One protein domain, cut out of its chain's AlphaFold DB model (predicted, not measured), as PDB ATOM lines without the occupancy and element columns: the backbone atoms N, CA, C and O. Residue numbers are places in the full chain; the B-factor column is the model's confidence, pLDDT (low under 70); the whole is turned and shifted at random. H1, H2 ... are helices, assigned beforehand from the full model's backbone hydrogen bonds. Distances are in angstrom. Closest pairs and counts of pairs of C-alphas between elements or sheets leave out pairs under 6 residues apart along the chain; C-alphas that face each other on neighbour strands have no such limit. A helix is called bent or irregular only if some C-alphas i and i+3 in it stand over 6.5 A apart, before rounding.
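What this domain is: This is residues 491 to 566 of the 567 residues of the protein "RGS domain-containing protein" of Macrostomum lignano (UniProt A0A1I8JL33). Three longer helices, H1, H2 and H4, run up and down side by side, with H2 between the other two at the corner of a wide triangle. The short helix H3 caps one end of this bundle, and after H4 the backbone folds back from the other end to place the very short H5 on the open side between H1 and H4. The printed part has 76 residues with five named helices, H1 to H5 in order along the chain, and no named strand; its class is all helix. It is compact, with a radius of gyration of the C-alphas of 11.8 A, and spans 32 by 22 by 18 A.

How they stand to each other: H1, residues 491 to 505, and H2, residues 513 to 525, form a helical hairpin, two touching helices that run opposite ways, here at a shallow tilt of 8 degrees. Their closest C-alphas, those of Tyr 505 and Arg 513, are 6.2 A apart. H2 also touches H4, residues 537 to 551, with the C-alphas of Leu 525 and Ile 543 closest at 6.7 A. These two run opposite ways at a shallow tilt of 33 degrees, only just short of steep. H1 and H4 are apart. H3, residues 530 to 534, touches H2 only at the corner by their link, with residues 524 to 525 of H2 alone; the closest C-alphas are those of Leu 525 and Val 532, 6.4 A. H3 and H1 only just touch, with 3 pairs of C-alphas within 8 A, through residues 491 to 495 of H1 alone; Glu 491 and Cys 531 have the closest C-alphas, 6.6 A apart. H5, residues 563 to 566, touches H4 at residues 539 to 543 of H4 alone, where the C-alphas of Asn 539 and Cys 565 are closest at 6.5 A. H5 is close to H1 but not clearly touching, with the C-alphas of Leu 499 and Ala 566 closest at 6.4 A. Every O i to N i+4 pair is within hydrogen-bond range in H1, H2 and H4; H3 has 0 of 1, with 2 of 2 O i to N i+3 pairs within range, and H5 is too short for an O i to N i+4 pair.

Where its parts are: H1 is 21.2 A long from first to last C-alpha, beginning at C-alpha 491 at (9.753, -8.043, -34.660). H4, also of 15 residues, is 22.1 A long and ends at C-alpha 551 at (15.311, -31.214, -49.965). H2 is 16.5 A long and neither bent nor irregular, but only just: C-alphas 522 and 525 are 6.2 A apart. H3 has five residues and H5 four, the latter ending at C-alpha 566 at (4.700, -21.978, -34.687).

The domain as a whole: The two C-alphas farthest apart, those of Glu 491 and Gly 554, are 35.1 A apart. The printed part has no cut. The link from H4 to H5, 11 residues, is long. The mean pLDDT of the printed part is 83.0; residues 527 to 539 and residue 553 are under 70, and H3 has a mean of 54.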
ATOM      1  N   GLU A 491       9.426  -6.652 -35.019       83.94
ATOM      2  CA  GLU A 491       9.753  -8.043 -34.660       83.94
ATOM      3  C   GLU A 491       8.491  -8.911 -34.481       83.94
ATOM      4  O   GLU A 491       8.369  -9.987 -35.065       83.94
ATOM      5  N   LEU A 492       7.511  -8.413 -33.715       89.81
ATOM      6  CA  LEU A 492       6.251  -9.113 -33.446       89.81
ATOM      7  C   LEU A 492       5.336  -9.146 -34.673       89.81
ATOM      8  O   LEU A 492       4.596 -10.110 -34.862       89.81
ATOM      9  N   LYS A 493       5.379  -8.104 -35.509       91.19
ATOM     10  CA  LYS A 493       4.662  -8.058 -36.783       91.19
ATOM     11  C   LYS A 493       5.176  -9.147 -37.727       91.19
ATOM     12  O   LYS A 493       4.367  -9.912 -38.240       91.19
ATOM     13  N   ARG A 494       6.497  -9.294 -37.872       89.75
ATOM     14  CA  ARG A 494       7.100 -10.340 -38.717       89.75
ATOM     15  C   ARG A 494       6.821 -11.754 -38.192       89.75
ATOM     16  O   ARG A 494       6.590 -12.657 -38.990       89.75
ATOM     17  N   ALA A 495       6.758 -11.938 -36.871       90.94
ATOM     18  CA  ALA A 495       6.310 -13.196 -36.266       90.94
ATOM     19  C   ALA A 495       4.826 -13.509 -36.561       90.94
ATOM     20  O   ALA A 495       4.478 -14.661 -36.804       90.94
ATOM     21  N   LEU A 496       3.942 -12.502 -36.600       93.12
ATOM     22  CA  LEU A 496       2.554 -12.698 -37.040       93.12
ATOM     23  C   LEU A 496       2.435 -12.973 -38.541       93.12
ATOM     24  O   LEU A 496       1.604 -13.787 -38.927       93.12
ATOM     25  N   GLU A 497       3.249 -12.324 -39.373       93.94
ATOM     26  CA  GLU A 497       3.281 -12.567 -40.821       93.94
ATOM     27  C   GLU A 497       3.728 -14.006 -41.125       93.94
ATOM     28  O   GLU A 497       3.107 -14.668 -41.953       93.94
ATOM     29  N   PHE A 498       4.692 -14.541 -40.363       94.00
ATOM     30  CA  PHE A 498       5.032 -15.967 -40.377       94.00
ATOM     31  C   PHE A 498       3.845 -16.861 -39.978       94.00
ATOM     32  O   PHE A 498       3.508 -17.786 -40.711       94.00
ATOM     33  N   LEU A 499       3.174 -16.591 -38.850       94.44
ATOM     34  CA  LEU A 499       2.051 -17.416 -38.372       94.44
ATOM     35  C   LEU A 499       0.826 -17.375 -39.305       94.44
ATOM     36  O   LEU A 499       0.134 -18.383 -39.465       94.44
ATOM     37  N   ASP A 500       0.565 -16.239 -39.954       95.38
ATOM     38  CA  ASP A 500      -0.463 -16.126 -40.995       95.38
ATOM     39  C   ASP A 500      -0.086 -16.932 -42.243       95.38
ATOM     40  O   ASP A 500      -0.936 -17.624 -42.801       95.38
ATOM     41  N   LYS A 501       1.190 -16.918 -42.638       96.06
ATOM     42  CA  LYS A 501       1.711 -17.738 -43.739       96.06
ATOM     43  C   LYS A 501       1.702 -19.240 -43.431       96.06
ATOM     44  O   LYS A 501       1.362 -20.031 -44.305       96.06
ATOM     45  N   VAL A 502       1.981 -19.653 -42.194       95.88
ATOM     46  CA  VAL A 502       1.804 -21.051 -41.753       95.88
ATOM     47  C   VAL A 502       0.322 -21.447 -41.772       95.88
ATOM     48  O   VAL A 502      -0.015 -22.539 -42.222       95.88
ATOM     49  N   SER A 503      -0.577 -20.536 -41.389       95.62
ATOM     50  CA  SER A 503      -2.029 -20.757 -41.487       95.62
ATOM     51  C   SER A 503      -2.509 -20.883 -42.943       95.62
ATOM     52  O   SER A 503      -3.420 -21.657 -43.218       95.62
ATOM     53  N   GLU A 504      -1.902 -20.148 -43.881       96.62
ATOM     54  CA  GLU A 504      -2.126 -20.302 -45.327       96.62
ATOM     55  C   GLU A 504      -1.620 -21.675 -45.809       96.62
ATOM     56  O   GLU A 504      -2.377 -22.435 -46.410       96.62
ATOM     57  N   TYR A 505      -0.386 -22.042 -45.456       96.38
ATOM     58  CA  TYR A 505       0.251 -23.328 -45.773       96.38
ATOM     59  C   TYR A 505      -0.556 -24.549 -45.317       96.38
ATOM     60  O   TYR A 505      -0.723 -25.508 -46.075       96.38
ATOM     61  N   GLU A 506      -1.118 -24.495 -44.112       95.88
ATOM     62  CA  GLU A 506      -2.004 -25.530 -43.580       95.88
ATOM     63  C   GLU A 506      -3.310 -25.710 -44.371       95.88
ATOM     64  O   GLU A 506      -3.969 -26.748 -44.236       95.88
ATOM     65  N   LEU A 507      -3.721 -24.705 -45.144       95.94
ATOM     66  CA  LEU A 507      -4.940 -24.705 -45.954       95.94
ATOM     67  C   LEU A 507      -4.666 -24.977 -47.443       95.94
ATOM     68  O   LEU A 507      -5.616 -25.224 -48.187       95.94
ATOM     69  N   MET A 508      -3.400 -24.974 -47.878       95.06
ATOM     70  CA  MET A 508      -3.023 -25.278 -49.261       95.06
ATOM     71  C   MET A 508      -3.167 -26.766 -49.607       95.06
ATOM     72  O   MET A 508      -2.901 -27.662 -48.795       95.06
ATOM     73  N   LEU A 509      -3.530 -27.008 -50.869       93.81
ATOM     74  CA  LEU A 509      -3.530 -28.327 -51.501       93.81
ATOM     75  C   LEU A 509      -2.107 -28.901 -51.573       93.81
ATOM     76  O   LEU A 509      -1.128 -28.154 -51.599       93.81
ATOM     77  N   ASP A 510      -1.998 -30.230 -51.620       91.75
ATOM     78  CA  ASP A 510      -0.710 -30.938 -51.573       91.75
ATOM     79  C   ASP A 510       0.232 -30.570 -52.741       91.75
ATOM     80  O   ASP A 510       1.446 -30.580 -52.555       91.75
ATOM     81  N   ASP A 511      -0.317 -30.189 -53.903       92.19
ATOM     82  CA  ASP A 511       0.440 -29.788 -55.100       92.19
ATOM     83  C   ASP A 511       1.119 -28.409 -54.964       92.19
ATOM     84  O   ASP A 511       2.263 -28.229 -55.386       92.19
ATOM     85  N   ASP A 512       0.435 -27.433 -54.354       92.94
ATOM     86  CA  ASP A 512       0.938 -26.060 -54.170       92.94
ATOM     87  C   ASP A 512       1.800 -25.917 -52.905       92.94
ATOM     88  O   ASP A 512       2.682 -25.052 -52.819       92.94
ATOM     89  N   ARG A 513       1.561 -26.776 -51.905       93.00
ATOM     90  CA  ARG A 513       2.221 -26.735 -50.594       93.00
ATOM     91  C   ARG A 513       3.762 -26.681 -50.661       93.00
ATOM     92  O   ARG A 513       4.320 -25.872 -49.916       93.00
ATOM     93  N   PRO A 514       4.480 -27.427 -51.534       91.81
ATOM     94  CA  PRO A 514       5.937 -27.318 -51.664       91.81
ATOM     95  C   PRO A 514       6.420 -25.908 -52.030       91.81
ATOM     96  O   PRO A 514       7.448 -25.458 -51.520       91.81
ATOM     97  N   ALA A 515       5.689 -25.194 -52.893       92.69
ATOM     98  CA  ALA A 515       6.072 -23.855 -53.332       92.69
ATOM     99  C   ALA A 515       5.966 -22.848 -52.177       92.69
ATOM    100  O   ALA A 515       6.924 -22.117 -51.906       92.69
ATOM    101  N   LEU A 516       4.850 -22.879 -51.442       94.38
ATOM    102  CA  LEU A 516       4.640 -22.019 -50.277       94.38
ATOM    103  C   LEU A 516       5.576 -22.381 -49.107       94.38
ATOM    104  O   LEU A 516       6.059 -21.487 -48.420       94.38
ATOM    105  N   ALA A 517       5.935 -23.657 -48.922       93.25
ATOM    106  CA  ALA A 517       6.950 -24.051 -47.936       93.25
ATOM    107  C   ALA A 517       8.298 -23.356 -48.192       93.25
ATOM    108  O   ALA A 517       8.949 -22.839 -47.283       93.25
ATOM    109  N   VAL A 518       8.708 -23.340 -49.462       91.75
ATOM    110  CA  VAL A 518       9.966 -22.744 -49.914       91.75
ATOM    111  C   VAL A 518       9.920 -21.212 -49.853       91.75
ATOM    112  O   VAL A 518      10.959 -20.593 -49.618       91.75
ATOM    113  N   GLU A 519       8.751 -20.591 -50.027       93.31
ATOM    114  CA  GLU A 519       8.520 -19.162 -49.767       93.31
ATOM    115  C   GLU A 519       8.703 -18.835 -48.275       93.31
ATOM    116  O   GLU A 519       9.595 -18.058 -47.927       93.31
ATOM    117  N   ILE A 520       7.960 -19.517 -47.395       93.50
ATOM    118  CA  ILE A 520       8.000 -19.338 -45.933       93.50
ATOM    119  C   ILE A 520       9.418 -19.509 -45.386       93.50
ATOM    120  O   ILE A 520       9.908 -18.676 -44.615       93.50
ATOM    121  N   PHE A 521      10.113 -20.559 -45.823       90.25
ATOM    122  CA  PHE A 521      11.489 -20.802 -45.415       90.25
ATOM    123  C   PHE A 521      12.424 -19.648 -45.821       90.25
ATOM    124  O   PHE A 521      13.237 -19.192 -45.015       90.25
ATOM    125  N   LYS A 522      12.304 -19.140 -47.056       89.19
ATOM    126  CA  LYS A 522      13.153 -18.050 -47.572       89.19
ATOM    127  C   LYS A 522      12.877 -16.705 -46.903       89.19
ATOM    128  O   LYS A 522      13.826 -15.944 -46.720       89.19
ATOM    129  N   GLU A 523      11.618 -16.405 -46.592       89.94
ATOM    130  CA  GLU A 523      11.188 -15.104 -46.069       89.94
ATOM    131  C   GLU A 523      11.385 -14.977 -44.550       89.94
ATOM    132  O   GLU A 523      11.839 -13.931 -44.073       89.94
ATOM    133  N   PHE A 524      11.105 -16.035 -43.783       88.62
ATOM    134  CA  PHE A 524      11.087 -15.967 -42.316       88.62
ATOM    135  C   PHE A 524      12.247 -16.710 -41.645       88.62
ATOM    136  O   PHE A 524      12.817 -16.181 -40.688       88.62
ATOM    137  N   LEU A 525      12.619 -17.895 -42.146       86.19
ATOM    138  CA  LEU A 525      13.458 -18.865 -41.417       86.19
ATOM    139  C   LEU A 525      14.924 -18.940 -41.878       86.19
ATOM    140  O   LEU A 525      15.745 -19.576 -41.221       86.19
ATOM    141  N   ARG A 526      15.277 -18.295 -42.993       80.75
ATOM    142  CA  ARG A 526      16.653 -18.241 -43.510       80.75
ATOM    143  C   ARG A 526      17.587 -17.491 -42.550       80.75
ATOM    144  O   ARG A 526      17.220 -16.426 -42.070       80.75
ATOM    145  N   ASP A 527      18.826 -17.963 -42.369       63.91
ATOM    146  CA  ASP A 527      19.798 -17.456 -41.370       63.91
ATOM    147  C   ASP A 527      20.078 -15.939 -41.390       63.91
ATOM    148  O   ASP A 527      20.533 -15.383 -40.398       63.91
ATOM    149  N   SER A 528      19.810 -15.245 -42.501       52.56
ATOM    150  CA  SER A 528      19.916 -13.780 -42.620       52.56
ATOM    151  C   SER A 528      18.659 -13.027 -42.146       52.56
ATOM    152  O   SER A 528      18.437 -11.879 -42.531       52.56
ATOM    153  N   SER A 529      17.779 -13.692 -41.399       58.03
ATOM    154  CA  SER A 529      16.532 -13.159 -40.855       58.03
ATOM    155  C   SER A 529      16.747 -12.701 -39.414       58.03
ATOM    156  O   SER A 529      17.000 -13.523 -38.541       58.03
ATOM    157  N   GLU A 530      16.574 -11.404 -39.145       53.78
ATOM    158  CA  GLU A 530      16.665 -10.822 -37.792       53.78
ATOM    159  C   GLU A 530      15.782 -11.555 -36.752       53.78
ATOM    160  O   GLU A 530      16.137 -11.635 -35.579       53.78
ATOM    161  N   CYS A 531      14.673 -12.184 -37.171       50.16
ATOM    162  CA  CYS A 531      13.841 -13.006 -36.281       50.16
ATOM    163  C   CYS A 531      14.527 -14.302 -35.804       50.16
ATOM    164  O   CYS A 531      14.260 -14.746 -34.688       50.16
ATOM    165  N   VAL A 532      15.427 -14.892 -36.601       54.69
ATOM    166  CA  VAL A 532      16.141 -16.154 -36.292       54.69
ATOM    167  C   VAL A 532      17.298 -15.936 -35.295       54.69
ATOM    168  O   VAL A 532      17.859 -16.883 -34.730       54.69
ATOM    169  N   GLU A 533      17.658 -14.678 -35.030       53.81
ATOM    170  CA  GLU A 533      18.578 -14.305 -33.948       53.81
ATOM    171  C   GLU A 533      17.862 -14.117 -32.602       53.81
ATOM    172  O   GLU A 533      18.450 -14.394 -31.559       53.81
ATOM    173  N   SER A 534      16.588 -13.699 -32.609       56.44
ATOM    174  CA  SER A 534      15.760 -13.610 -31.394       56.44
ATOM    175  C   SER A 534      15.130 -14.945 -30.974       56.44
ATOM    176  O   SER A 534      14.836 -15.130 -29.793       56.44
ATOM    177  N   SER A 535      14.925 -15.881 -31.906       56.25
ATOM    178  CA  SER A 535      14.488 -17.248 -31.590       56.25
ATOM    179  C   SER A 535      15.620 -18.070 -30.961       56.25
ATOM    180  O   SER A 535      16.764 -17.995 -31.410       56.25
ATOM    181  N   GLY A 536      15.300 -18.883 -29.951       57.56
ATOM    182  CA  GLY A 536      16.283 -19.656 -29.188       57.56
ATOM    183  C   GLY A 536      17.015 -20.740 -29.992       57.56
ATOM    184  O   GLY A 536      16.677 -21.052 -31.132       57.56
ATOM    185  N   ALA A 537      18.026 -21.356 -29.368       58.03
ATOM    186  CA  ALA A 537      18.832 -22.407 -30.000       58.03
ATOM    187  C   ALA A 537      17.994 -23.616 -30.465       58.03
ATOM    188  O   ALA A 537      18.316 -24.225 -31.482       58.03
ATOM    189  N   GLU A 538      16.901 -23.911 -29.758       62.62
ATOM    190  CA  GLU A 538      15.950 -24.988 -30.063       62.62
ATOM    191  C   GLU A 538      15.286 -24.777 -31.440       62.62
ATOM    192  O   GLU A 538      15.271 -25.690 -32.266       62.62
ATOM    193  N   ASN A 539      14.871 -23.546 -31.769       69.38
ATOM    194  CA  ASN A 539      14.310 -23.216 -33.085       69.38
ATOM    195  C   ASN A 539      15.319 -23.430 -34.226       69.38
ATOM    196  O   ASN A 539      14.911 -23.769 -35.333       69.38
ATOM    197  N   ARG A 540      16.630 -23.267 -33.991       70.44
ATOM    198  CA  ARG A 540      17.660 -23.464 -35.032       70.44
ATOM    199  C   ARG A 540      17.826 -24.931 -35.426       70.44
ATOM    200  O   ARG A 540      18.098 -25.215 -36.591       70.44
ATOM    201  N   GLU A 541      17.640 -25.859 -34.488       73.12
ATOM    202  CA  GLU A 541      17.637 -27.293 -34.796       73.12
ATOM    203  C   GLU A 541      16.360 -27.688 -35.555       73.12
ATOM    204  O   GLU A 541      16.458 -28.345 -36.594       73.12
ATOM    205  N   SER A 542      15.192 -27.173 -35.142       77.06
ATOM    206  CA  SER A 542      13.935 -27.323 -35.894       77.06
ATOM    207  C   SER A 542      14.056 -26.804 -37.331       77.06
ATOM    208  O   SER A 542      13.807 -27.558 -38.269       77.06
ATOM    209  N   ILE A 543      14.511 -25.558 -37.525       79.94
ATOM    210  CA  ILE A 543      14.700 -24.922 -38.844       79.94
ATOM    211  C   ILE A 543      15.616 -25.761 -39.744       79.94
ATOM    212  O   ILE A 543      15.324 -25.929 -40.929       79.94
ATOM    213  N   ARG A 544      16.690 -26.343 -39.197       78.06
ATOM    214  CA  ARG A 544      17.569 -27.245 -39.953       78.06
ATOM    215  C   ARG A 544      16.845 -28.524 -40.391       78.06
ATOM    216  O   ARG A 544      16.979 -28.921 -41.545       78.06
ATOM    217  N   GLY A 545      16.028 -29.115 -39.520       80.06
ATOM    218  CA  GLY A 545      15.178 -30.260 -39.864       80.06
ATOM    219  C   GLY A 545      14.154 -29.963 -40.970       80.06
ATOM    220  O   GLY A 545      13.798 -30.869 -41.725       80.06
ATOM    221  N   LEU A 546      13.712 -28.707 -41.116       83.81
ATOM    222  CA  LEU A 546      12.868 -28.279 -42.242       83.81
ATOM    223  C   LEU A 546      13.645 -28.255 -43.563       83.81
ATOM    224  O   LEU A 546      13.104 -28.656 -44.590       83.81
ATOM    225  N   VAL A 547      14.911 -27.817 -43.553       81.38
ATOM    226  CA  VAL A 547      15.773 -27.825 -44.752       81.38
ATOM    227  C   VAL A 547      15.940 -29.244 -45.280       81.38
ATOM    228  O   VAL A 547      15.780 -29.469 -46.479       81.38
ATOM    229  N   ASP A 548      16.224 -30.203 -44.404       80.81
ATOM    230  CA  ASP A 548      16.439 -31.592 -44.817       80.81
ATOM    231  C   ASP A 548      15.141 -32.233 -45.351       80.81
ATOM    232  O   ASP A 548      15.179 -32.945 -46.355       80.81
ATOM    233  N   GLN A 549      13.975 -31.903 -44.777       83.12
ATOM    234  CA  GLN A 549      12.666 -32.324 -45.303       83.12
ATOM    235  C   GLN A 549      12.335 -31.691 -46.664       83.12
ATOM    236  O   GLN A 549      11.915 -32.396 -47.577       83.12
ATOM    237  N   LEU A 550      12.576 -30.388 -46.847       83.56
ATOM    238  CA  LEU A 550      12.293 -29.689 -48.110       83.56
ATOM    239  C   LEU A 550      13.228 -30.086 -49.263       83.56
ATOM    240  O   LEU A 550      12.871 -29.905 -50.425       83.56
ATOM    241  N   ASN A 551      14.409 -30.635 -48.964       81.88
ATOM    242  CA  ASN A 551      15.311 -31.214 -49.965       81.88
ATOM    243  C   ASN A 551      15.104 -32.731 -50.164       81.88
ATOM    244  O   ASN A 551      15.646 -33.304 -51.113       81.88
ATOM    245  N   GLY A 552      14.320 -33.390 -49.305       77.12
ATOM    246  CA  GLY A 552      13.992 -34.815 -49.370       77.12
ATOM    247  C   GLY A 552      12.959 -35.137 -50.453       77.12
ATOM    248  O   GLY A 552      11.846 -35.539 -50.136       77.12
ATOM    249  N   GLY A 553      13.323 -34.953 -51.726       64.50
ATOM    250  CA  GLY A 553      12.426 -35.006 -52.894       64.50
ATOM    251  C   GLY A 553      11.840 -36.382 -53.255       64.50
ATOM    252  O   GLY A 553      12.047 -36.852 -54.373       64.50
ATOM    253  N   GLY A 554      11.122 -37.018 -52.327       72.50
ATOM    254  CA  GLY A 554      10.355 -38.252 -52.532       72.50
ATOM    255  C   GLY A 554       8.852 -38.113 -52.261       72.50
ATOM    256  O   GLY A 554       8.063 -38.756 -52.945       72.50
ATOM    257  N   GLU A 555       8.449 -37.255 -51.318       80.81
ATOM    258  CA  GLU A 555       7.047 -37.023 -50.931       80.81
ATOM    259  C   GLU A 555       6.766 -35.511 -50.793       80.81
ATOM    260  O   GLU A 555       7.695 -34.745 -50.514       80.81
ATOM    261  N   PRO A 556       5.517 -35.040 -50.996       79.62
ATOM    262  CA  PRO A 556       5.148 -33.659 -50.689       79.62
ATOM    263  C   PRO A 556       5.282 -33.396 -49.178       79.62
ATOM    264  O   PRO A 556       5.029 -34.296 -48.373       79.62
ATOM    265  N   PRO A 557       5.654 -32.175 -48.756       87.88
ATOM    266  CA  PRO A 557       5.857 -31.883 -47.347       87.88
ATOM    267  C   PRO A 557       4.540 -31.996 -46.569       87.88
ATOM    268  O   PRO A 557       3.456 -31.654 -47.060       87.88
ATOM    269  N   SER A 558       4.636 -32.469 -45.328       91.56
ATOM    270  CA  SER A 558       3.471 -32.658 -44.466       91.56
ATOM    271  C   SER A 558       2.764 -31.329 -44.181       91.56
ATOM    272  O   SER A 558       3.379 -30.258 -44.132       91.56
ATOM    273  N   LYS A 559       1.446 -31.393 -43.955       94.00
ATOM    274  CA  LYS A 559       0.667 -30.234 -43.494       94.00
ATOM    275  C   LYS A 559       1.248 -29.645 -42.198       94.00
ATOM    276  O   LYS A 559       1.268 -28.431 -42.036       94.00
ATOM    277  N   ASP A 560       1.770 -30.494 -41.319       93.25
ATOM    278  CA  ASP A 560       2.258 -30.096 -39.998       93.25
ATOM    279  C   ASP A 560       3.739 -29.655 -39.996       93.25
ATOM    280  O   ASP A 560       4.302 -29.440 -38.923       93.25
ATOM    281  N   LEU A 561       4.380 -29.500 -41.169       91.62
ATOM    282  CA  LEU A 561       5.812 -29.181 -41.333       91.62
ATOM    283  C   LEU A 561       6.298 -28.050 -40.409       91.62
ATOM    284  O   LEU A 561       7.333 -28.182 -39.763       91.62
ATOM    285  N   PHE A 562       5.556 -26.942 -40.336       92.81
ATOM    286  CA  PHE A 562       5.953 -25.755 -39.568       92.81
ATOM    287  C   PHE A 562       5.456 -25.740 -38.113       92.81
ATOM    288  O   PHE A 562       5.753 -24.783 -37.399       92.81
ATOM    289  N   SER A 563       4.743 -26.776 -37.650       91.38
ATOM    290  CA  SER A 563       4.137 -26.831 -36.303       91.38
ATOM    291  C   SER A 563       5.140 -26.512 -35.185       91.38
ATOM    292  O   SER A 563       4.950 -25.557 -34.440       91.38
ATOM    293  N   ALA A 564       6.278 -27.209 -35.158       87.81
ATOM    294  CA  ALA A 564       7.367 -27.011 -34.191       87.81
ATOM    295  C   ALA A 564       8.164 -25.691 -34.351       87.81
ATOM    296  O   ALA A 564       9.185 -25.501 -33.691       87.81
ATOM    297  N   CYS A 565       7.750 -24.802 -35.258       87.38
ATOM    298  CA  CYS A 565       8.233 -23.420 -35.369       87.38
ATOM    299  C   CYS A 565       7.127 -22.379 -35.107       87.38
ATOM    300  O   CYS A 565       7.433 -21.189 -35.060       87.38
ATOM    301  N   ALA A 566       5.867 -22.811 -34.974       88.94
ATOM    302  CA  ALA A 566       4.700 -21.978 -34.687       88.94
ATOM    303  C   ALA A 566       4.261 -22.026 -33.206       88.94
ATOM    304  O   ALA A 566       3.545 -21.120 -32.770       88.94
TER     305      ALA A 566